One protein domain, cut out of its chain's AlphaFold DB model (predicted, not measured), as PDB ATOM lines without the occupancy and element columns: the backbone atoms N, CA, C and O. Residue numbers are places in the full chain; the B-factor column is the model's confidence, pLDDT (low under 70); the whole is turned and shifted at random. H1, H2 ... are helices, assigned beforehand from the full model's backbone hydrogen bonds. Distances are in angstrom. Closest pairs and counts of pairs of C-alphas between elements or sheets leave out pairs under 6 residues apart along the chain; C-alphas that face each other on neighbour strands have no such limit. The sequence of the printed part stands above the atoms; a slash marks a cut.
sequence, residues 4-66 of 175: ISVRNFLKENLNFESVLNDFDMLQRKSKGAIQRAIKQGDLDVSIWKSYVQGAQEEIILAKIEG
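Overview. This is residues 4 to 66 of the 175 residues of an uncharacterized protein of Companilactobacillus kimchiensis (UniProt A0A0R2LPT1). Four short helices, H1 to H4, follow one another in an open arc with few contacts between them, and a long straight helix, H5, begins close to H3, passes H2 and runs out of this body as an arm. Residues 54 to 66, of which 54 to 64 belong to H5, stick out, and this arm makes much of the length. The printed part has 63 residues, with five named helices in the order H1, H2, H3, H4, H5 and no named strand, and its class is all helix. It is only just loose, close to compact, with a radius of gyration of the C-alphas of 13.0 A, and only just elongated, spanning 37 by 25 by 21 A.

Along the chain. The printed part begins with H1, residues 4 to 11, whose C-alpha 4 is at (47.202, 55.817, -54.370); it is 10.7 A long from first to last C-alpha. H2 is residues 16 to 21, 8.6 A, and H3 is residues 23 to 29, 9.9 A. H4 is residues 33 to 40, 10.6 A. H5 is residues 45 to 64, 28.7 A, from C-alpha 45 at (34.581, 49.428, -74.087) to C-alpha 64 at (51.212, 72.417, -78.298).

Arrangement. H1 touches no helix; it and H2 are only just apart, their closest C-alphas 8.2 A from each other. H2 and H3 touch only at the corner by their link, with the closest C-alphas, those of Val 19 and Leu 26, 5.3 A apart; they run opposite ways at a steep tilt of 40 degrees. H3 and H4 are close but not clearly touching, with the closest C-alphas, those of Gln 27 and Gln 35, at 6.7 A, and a steep tilt of 61 degrees, opposite ways. H4 and H5 are apart. H5 is close to H3 but not clearly touching: the closest C-alphas, those of Phe 23 and Val 45, are 5.9 A apart, and the lines are about perpendicular at 78 degrees. H5 is also close to H2 but not clearly touching, with the closest C-alphas, those of Leu 20 and Val 52, at 6.8 A. In H1, H2, H3, H4 and H5 every O i to N i+4 pair is within hydrogen-bond range.

Size, cuts and confidence. The two C-alphas farthest apart, those of Lys 39 and Gly 66, are 39.3 A from each other. Without residues 54 to 66, which stand free, the body spans 25 by 21 by 18 A. The printed part has no cut, and its four links between helices are tight. The mean pLDDT of the printed part is 85.4, and residues 13 to 14, between H1 and H2, are under 70.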
ATOM      1  N   ILE A   4      46.811  57.109 -54.963       85.00
ATOM      2  CA  ILE A   4      47.202  55.817 -54.370       85.00
ATOM      3  C   ILE A   4      46.621  54.641 -55.166       85.00
ATOM      4  O   ILE A   4      47.342  53.698 -55.487       85.00
ATOM      5  N   SER A   5      45.334  54.704 -55.518       82.69
ATOM      6  CA  SER A   5      44.667  53.648 -56.289       82.69
ATOM      7  C   SER A   5      45.272  53.505 -57.681       82.69
ATOM      8  O   SER A   5      45.496  52.383 -58.126       82.69
ATOM      9  N   VAL A   6      45.574  54.630 -58.340       84.75
ATOM     10  CA  VAL A   6      46.253  54.629 -59.643       84.75
ATOM     11  C   VAL A   6      47.628  53.976 -59.516       84.75
ATOM     12  O   VAL A   6      47.923  53.054 -60.260       84.75
ATOM     13  N   ARG A   7      48.454  54.360 -58.535       86.50
ATOM     14  CA  ARG A   7      49.785  53.749 -58.353       86.50
ATOM     15  C   ARG A   7      49.727  52.255 -58.063       86.50
ATOM     16  O   ARG A   7      50.574  51.521 -58.554       86.50
ATOM     17  N   ASN A   8      48.759  51.801 -57.269       84.06
ATOM     18  CA  ASN A   8      48.596  50.372 -57.004       84.06
ATOM     19  C   ASN A   8      48.235  49.615 -58.283       84.06
ATOM     20  O   ASN A   8      48.835  48.583 -58.547       84.06
ATOM     21  N   PHE A   9      47.343  50.176 -59.106       81.06
ATOM     22  CA  PHE A   9      47.032  49.633 -60.427       81.06
ATOM     23  C   PHE A   9      48.270  49.592 -61.339       81.06
ATOM     24  O   PHE A   9      48.542  48.570 -61.961       81.06
ATOM     25  N   LEU A  10      49.085  50.657 -61.357       80.19
ATOM     26  CA  LEU A  10      50.318  50.704 -62.153       80.19
ATOM     27  C   LEU A  10      51.383  49.683 -61.691       80.19
ATOM     28  O   LEU A  10      52.222  49.262 -62.480       80.19
ATOM     29  N   LYS A  11      51.377  49.257 -60.424       79.56
ATOM     30  CA  LYS A  11      52.365  48.299 -59.896       79.56
ATOM     31  C   LYS A  11      52.088  46.838 -60.259       79.56
ATOM     32  O   LYS A  11      52.994  46.023 -60.128       79.56
ATOM     33  N   GLU A  12      50.886  46.477 -60.708       74.12
ATOM     34  CA  GLU A  12      50.489  45.073 -60.940       74.12
ATOM     35  C   GLU A  12      51.094  44.429 -62.223       74.12
ATOM     36  O   GLU A  12      50.493  43.529 -62.804       74.12
ATOM     37  N   ASN A  13      52.298  44.832 -62.664       59.28
ATOM     38  CA  ASN A  13      52.998  44.306 -63.856       59.28
ATOM     39  C   ASN A  13      52.098  44.240 -65.108       59.28
ATOM     40  O   ASN A  13      51.991  43.226 -65.808       59.28
ATOM     41  N   LEU A  14      51.415  45.349 -65.380       64.19
ATOM     42  CA  LEU A  14      50.600  45.535 -66.571       64.19
ATOM     43  C   LEU A  14      51.465  46.124 -67.685       64.19
ATOM     44  O   LEU A  14      52.087  47.166 -67.505       64.19
ATOM     45  N   ASN A  15      51.477  45.488 -68.857       72.88
ATOM     46  CA  ASN A  15      51.898  46.180 -70.068       72.88
ATOM     47  C   ASN A  15      50.798  47.205 -70.403       72.88
ATOM     48  O   ASN A  15      49.705  46.831 -70.828       72.88
ATOM     49  N   PHE A  16      51.053  48.488 -70.157       74.88
ATOM     50  CA  PHE A  16      50.028  49.525 -70.300       74.88
ATOM     51  C   PHE A  16      49.569  49.719 -71.735       74.88
ATOM     52  O   PHE A  16      48.383  49.945 -71.941       74.88
ATOM     53  N   GLU A  17      50.451  49.562 -72.722       75.38
ATOM     54  CA  GLU A  17      50.040  49.661 -74.124       75.38
ATOM     55  C   GLU A  17      48.999  48.600 -74.467       75.38
ATOM     56  O   GLU A  17      48.007  48.892 -75.130       75.38
ATOM     57  N   SER A  18      49.168  47.384 -73.940       75.88
ATOM     58  CA  SER A  18      48.167  46.335 -74.127       75.88
ATOM     59  C   SER A  18      46.838  46.666 -73.438       75.88
ATOM     60  O   SER A  18      45.790  46.450 -74.023       75.88
ATOM     61  N   VAL A  19      46.855  47.275 -72.247       79.44
ATOM     62  CA  VAL A  19      45.627  47.671 -71.527       79.44
ATOM     63  C   VAL A  19      44.912  48.848 -72.199       79.44
ATOM     64  O   VAL A  19      43.686  48.908 -72.201       79.44
ATOM     65  N   LEU A  20      45.659  49.794 -72.770       80.50
ATOM     66  CA  LEU A  20      45.085  50.936 -73.483       80.50
ATOM     67  C   LEU A  20      44.386  50.496 -74.776       80.50
ATOM     68  O   LEU A  20      43.326  51.029 -75.098       80.50
ATOM     69  N   ASN A  21      44.945  49.502 -75.468       80.38
ATOM     70  CA  ASN A  21      44.432  49.020 -76.751       80.38
ATOM     71  C   ASN A  21      43.428  47.855 -76.631       80.38
ATOM     72  O   ASN A  21      42.641  47.645 -77.554       80.38
ATOM     73  N   ASP A  22      43.426  47.119 -75.515       83.56
ATOM     74  CA  ASP A  22      42.563  45.956 -75.274       83.56
ATOM     75  C   ASP A  22      41.786  46.093 -73.947       83.56
ATOM     76  O   ASP A  22      42.306  45.884 -72.844       83.56
ATOM     77  N   PHE A  23      40.493  46.414 -74.064       85.12
ATOM     78  CA  PHE A  23      39.583  46.515 -72.921       85.12
ATOM     79  C   PHE A  23      39.353  45.166 -72.225       85.12
ATOM     80  O   PHE A  23      39.187  45.133 -71.005       85.12
ATOM     81  N   ASP A  24      39.427  44.040 -72.938       83.31
ATOM     82  CA  ASP A  24      39.279  42.715 -72.328       83.31
ATOM     83  C   ASP A  24      40.483  42.399 -71.432       83.31
ATOM     84  O   ASP A  24      40.371  41.709 -70.411       83.31
ATOM     85  N   MET A  25      41.667  42.921 -71.769       81.62
ATOM     86  CA  MET A  25      42.817  42.889 -70.866       81.62
ATOM     87  C   MET A  25      42.586  43.726 -69.607       81.62
ATOM     88  O   MET A  25      42.899  43.246 -68.510       81.62
ATOM     89  N   LEU A  26      42.011  44.928 -69.733       82.94
ATOM     90  CA  LEU A  26      41.612  45.730 -68.573       82.94
ATOM     91  C   LEU A  26      40.609  44.960 -67.705       82.94
ATOM     92  O   LEU A  26      40.797  44.858 -66.494       82.94
ATOM     93  N   GLN A  27      39.579  44.364 -68.303       82.12
ATOM     94  CA  GLN A  27      38.546  43.628 -67.579       82.12
ATOM     95  C   GLN A  27      39.112  42.421 -66.823       82.12
ATOM     96  O   GLN A  27      38.774  42.215 -65.657       82.12
ATOM     97  N   ARG A  28      40.009  41.650 -67.452       82.00
ATOM     98  CA  ARG A  28      40.631  40.464 -66.836       82.00
ATOM     99  C   ARG A  28      41.582  40.807 -65.697       82.00
ATOM    100  O   ARG A  28      41.661  40.053 -64.728       82.00
ATOM    101  N   LYS A  29      42.336  41.900 -65.824       78.94
ATOM    102  CA  LYS A  29      43.397  42.243 -64.867       78.94
ATOM    103  C   LYS A  29      42.981  43.266 -63.814       78.94
ATOM    104  O   LYS A  29      43.642  43.365 -62.783       78.94
ATOM    105  N   SER A  30      41.909  44.018 -64.044       78.12
ATOM    106  CA  SER A  30      41.457  45.044 -63.108       78.12
ATOM    107  C   SER A  30      40.820  44.454 -61.848       78.12
ATOM    108  O   SER A  30      40.115  43.446 -61.867       78.12
ATOM    109  N   LYS A  31      41.051  45.129 -60.720       79.69
ATOM    110  CA  LYS A  31      40.473  44.803 -59.412       79.69
ATOM    111  C   LYS A  31      39.852  46.043 -58.779       79.69
ATOM    112  O   LYS A  31      40.076  47.178 -59.206       79.69
ATOM    113  N   GLY A  32      39.084  45.833 -57.714       82.81
ATOM    114  CA  GLY A  32      38.586  46.916 -56.869       82.81
ATOM    115  C   GLY A  32      37.642  47.859 -57.617       82.81
ATOM    116  O   GLY A  32      36.607  47.432 -58.116       82.81
ATOM    117  N   ALA A  33      37.976  49.152 -57.654       82.31
ATOM    118  CA  ALA A  33      37.089  50.186 -58.192       82.31
ATOM    119  C   ALA A  33      36.796  50.017 -59.691       82.31
ATOM    120  O   ALA A  33      35.643  50.147 -60.086       82.31
ATOM    121  N   ILE A  34      37.804  49.672 -60.500       84.50
ATOM    122  CA  ILE A  34      37.641  49.497 -61.952       84.50
ATOM    123  C   ILE A  34      36.731  48.298 -62.236       84.50
ATOM    124  O   ILE A  34      35.768  48.414 -62.982       84.50
ATOM    125  N   GLN A  35      36.967  47.166 -61.566       86.25
ATOM    126  CA  GLN A  35      36.144  45.970 -61.755       86.25
ATOM    127  C   GLN A  35      34.681  46.192 -61.334       86.25
ATOM    128  O   GLN A  35      33.774  45.647 -61.960       86.25
ATOM    129  N   ARG A  36      34.435  46.988 -60.282       88.12
ATOM    130  CA  ARG A  36      33.072  47.369 -59.879       88.12
ATOM    131  C   ARG A  36      32.390  48.237 -60.933       88.12
ATOM    132  O   ARG A  36      31.267  47.909 -61.292       88.12
ATOM    133  N   ALA A  37      33.083  49.250 -61.456       87.94
ATOM    134  CA  ALA A  37      32.555  50.113 -62.514       87.94
ATOM    135  C   ALA A  37      32.178  49.306 -63.769       87.94
ATOM    136  O   ALA A  37      31.097  49.490 -64.315       87.94
ATOM    137  N   ILE A  38      33.008  48.332 -64.162       89.50
ATOM    138  CA  ILE A  38      32.694  47.438 -65.289       89.50
ATOM    139  C   ILE A  38      31.443  46.598 -65.000       89.50
ATOM    140  O   ILE A  38      30.546  46.510 -65.831       89.50
ATOM    141  N   LYS A  39      31.347  45.990 -63.809       90.44
ATOM    142  CA  LYS A  39      30.188  45.158 -63.431       90.44
ATOM    143  C   LYS A  39      28.881  45.949 -63.321       90.44
ATOM    144  O   LYS A  39      27.822  45.367 -63.520       90.44
ATOM    145  N   GLN A  40      28.959  47.226 -62.961       93.06
ATOM    146  CA  GLN A  40      27.806  48.121 -62.823       93.06
ATOM    147  C   GLN A  40      27.376  48.743 -64.160       93.06
ATOM    148  O   GLN A  40      26.300  49.324 -64.226       93.06
ATOM    149  N   GLY A  41      28.177  48.583 -65.220       89.12
ATOM    150  CA  GLY A  41      27.933  49.207 -66.522       89.12
ATOM    151  C   GLY A  41      28.405  50.662 -66.612       89.12
ATOM    152  O   GLY A  41      28.229  51.284 -67.652       89.12
ATOM    153  N   ASP A  42      29.050  51.191 -65.568       90.38
ATOM    154  CA  ASP A  42      29.609  52.553 -65.546       90.38
ATOM    155  C   ASP A  42      30.867  52.686 -66.421       90.38
ATOM    156  O   ASP A  42      31.288  53.792 -66.764       90.38
ATOM    157  N   LEU A  43      31.509  51.560 -66.746       89.62
ATOM    158  CA  LEU A  43      32.672  51.499 -67.624       89.62
ATOM    159  C   LEU A  43      32.535  50.334 -68.605       89.62
ATOM    160  O   LEU A  43      32.704  49.174 -68.231       89.62
ATOM    161  N   ASP A  44      32.303  50.656 -69.871       91.88
ATOM    162  CA  ASP A  44      32.331  49.709 -70.982       91.88
ATOM    163  C   ASP A  44      33.454  50.045 -71.981       91.88
ATOM    164  O   ASP A  44      34.215  51.002 -71.809       91.88
ATOM    165  N   VAL A  45      33.563  49.246 -73.043       90.50
ATOM    166  CA  VAL A  45      34.581  49.428 -74.087       90.50
ATOM    167  C   VAL A  45      34.467  50.774 -74.810       90.50
ATOM    168  O   VAL A  45      35.483  51.335 -75.224       90.50
ATOM    169  N   SER A  46      33.254  51.305 -74.973       92.12
ATOM    170  CA  SER A  46      33.014  52.574 -75.661       92.12
ATOM    171  C   SER A  46      33.461  53.755 -74.798       92.12
ATOM    172  O   SER A  46      34.206  54.618 -75.267       92.12
ATOM    173  N   ILE A  47      33.113  53.727 -73.508       92.06
ATOM    174  CA  ILE A  47      33.523  54.715 -72.507       92.06
ATOM    175  C   ILE A  47      35.041  54.673 -72.330       92.06
ATOM    176  O   ILE A  47      35.695  55.715 -72.343       92.06
ATOM    177  N   TRP A  48      35.627  53.474 -72.233       89.69
ATOM    178  CA  TRP A  48      37.075  53.307 -72.129       89.69
ATOM    179  C   TRP A  48      37.812  53.926 -73.317       89.69
ATOM    180  O   TRP A  48      38.721  54.731 -73.117       89.69
ATOM    181  N   LYS A  49      37.396  53.605 -74.551       91.06
ATOM    182  CA  LYS A  49      37.991  54.184 -75.765       91.06
ATOM    183  C   LYS A  49      37.881  55.708 -75.784       91.06
ATOM    184  O   LYS A  49      38.864  56.370 -76.100       91.06
ATOM    185  N   SER A  50      36.729  56.253 -75.387       92.88
ATOM    186  CA  SER A  50      36.522  57.699 -75.264       92.88
ATOM    187  C   SER A  50      37.490  58.340 -74.261       92.88
ATOM    188  O   SER A  50      38.120  59.351 -74.567       92.88
ATOM    189  N   TYR A  51      37.705  57.724 -73.093       91.12
ATOM    190  CA  TYR A  51      38.678  58.215 -72.111       91.12
ATOM    191  C   TYR A  51      40.126  58.129 -72.594       91.12
ATOM    192  O   TYR A  51      40.890  59.069 -72.377       91.12
ATOM    193  N   VAL A  52      40.510  57.033 -73.258       90.12
ATOM    194  CA  VAL A  52      41.853  56.890 -73.840       90.12
ATOM    195  C   VAL A  52      42.088  57.964 -74.900       90.12
ATOM    196  O   VAL A  52      43.122  58.631 -74.868       90.12
ATOM    197  N   GLN A  53      41.118  58.183 -75.790       92.12
ATOM    198  CA  GLN A  53      41.198  59.221 -76.813       92.12
ATOM    199  C   GLN A  53      41.288  60.622 -76.191       92.12
ATOM    200  O   GLN A  53      42.193  61.383 -76.527       92.12
ATOM    201  N   GLY A  54      40.414  60.948 -75.236       93.31
ATOM    202  CA  GLY A  54      40.438  62.245 -74.557       93.31
ATOM    203  C   GLY A  54      41.767  62.517 -73.843       93.31
ATOM    204  O   GLY A  54      42.283  63.633 -73.899       93.31
ATOM    205  N   ALA A  55      42.374  61.493 -73.233       91.00
ATOM    206  CA  ALA A  55      43.698  61.612 -72.625       91.00
ATOM    207  C   ALA A  55      44.806  61.861 -73.668       91.00
ATOM    208  O   ALA A  55      45.708  62.662 -73.426       91.00
ATOM    209  N   GLN A  56      44.745  61.208 -74.835       91.56
ATOM    210  CA  GLN A  56      45.692  61.443 -75.932       91.56
ATOM    211  C   GLN A  56      45.583  62.870 -76.480       91.56
ATOM    212  O   GLN A  56      46.604  63.532 -76.679       91.56
ATOM    213  N   GLU A  57      44.360  63.363 -76.676       93.56
ATOM    214  CA  GLU A  57      44.102  64.743 -77.095       93.56
ATOM    215  C   GLU A  57      44.658  65.746 -76.075       93.56
ATOM    216  O   GLU A  57      45.343  66.695 -76.457       93.56
ATOM    217  N   GLU A  58      44.459  65.507 -74.776       91.81
ATOM    218  CA  GLU A  58      44.993  66.363 -73.712       91.81
ATOM    219  C   GLU A  58      46.530  66.406 -73.708       91.81
ATOM    220  O   GLU A  58      47.119  67.480 -73.570       91.81
ATOM    221  N   ILE A  59      47.196  65.266 -73.930       91.25
ATOM    222  CA  ILE A  59      48.661  65.199 -74.062       91.25
ATOM    223  C   ILE A  59      49.138  66.034 -75.258       91.25
ATOM    224  O   ILE A  59      50.132  66.761 -75.155       91.25
ATOM    225  N   ILE A  60      48.440  65.942 -76.393       94.25
ATOM    226  CA  ILE A  60      48.771  66.699 -77.607       94.25
ATOM    227  C   ILE A  60      48.582  68.199 -77.370       94.25
ATOM    228  O   ILE A  60      49.491  68.978 -77.665       94.25
ATOM    229  N   LEU A  61      47.449  68.607 -76.795       93.31
ATOM    230  CA  LEU A  61      47.156  70.006 -76.473       93.31
ATOM    231  C   LEU A  61      48.190  70.586 -75.506       93.31
ATOM    232  O   LEU A  61      48.760  71.642 -75.778       93.31
ATOM    233  N   ALA A  62      48.510  69.860 -74.432       89.81
ATOM    234  CA  ALA A  62      49.543  70.267 -73.487       89.81
ATOM    235  C   ALA A  62      50.885  70.494 -74.197       89.81
ATOM    236  O   ALA A  62      51.523  71.531 -74.004       89.81
ATOM    237  N   LYS A  63      51.284  69.575 -75.087       91.56
ATOM    238  CA  LYS A  63      52.516  69.705 -75.872       91.56
ATOM    239  C   LYS A  63      52.503  70.942 -76.775       91.56
ATOM    240  O   LYS A  63      53.511  71.645 -76.828       91.56
ATOM    241  N   ILE A  64      51.386  71.221 -77.453       93.69
ATOM    242  CA  ILE A  64      51.212  72.417 -78.298       93.69
ATOM    243  C   ILE A  64      51.352  73.696 -77.461       93.69
ATOM    244  O   ILE A  64      52.008  74.647 -77.883       93.69
ATOM    245  N   GLU A  65      50.820  73.706 -76.239       91.25
ATOM    246  CA  GLU A  65      50.933  74.837 -75.311       91.25
ATOM    247  C   GLU A  65      52.305  74.947 -74.616       91.25
ATOM    248  O   GLU A  65      52.511  75.832 -73.772       91.25
ATOM    249  N   GLY A  66      53.257  74.065 -74.940       88.50
ATOM    250  CA  GLY A  66      54.574  74.005 -74.303       88.50
ATOM    251  C   GLY A  66      54.526  73.532 -72.846       88.50
ATOM    252  O   GLY A  66      55.408  73.869 -72.054       88.50
TER     253      GLY A  66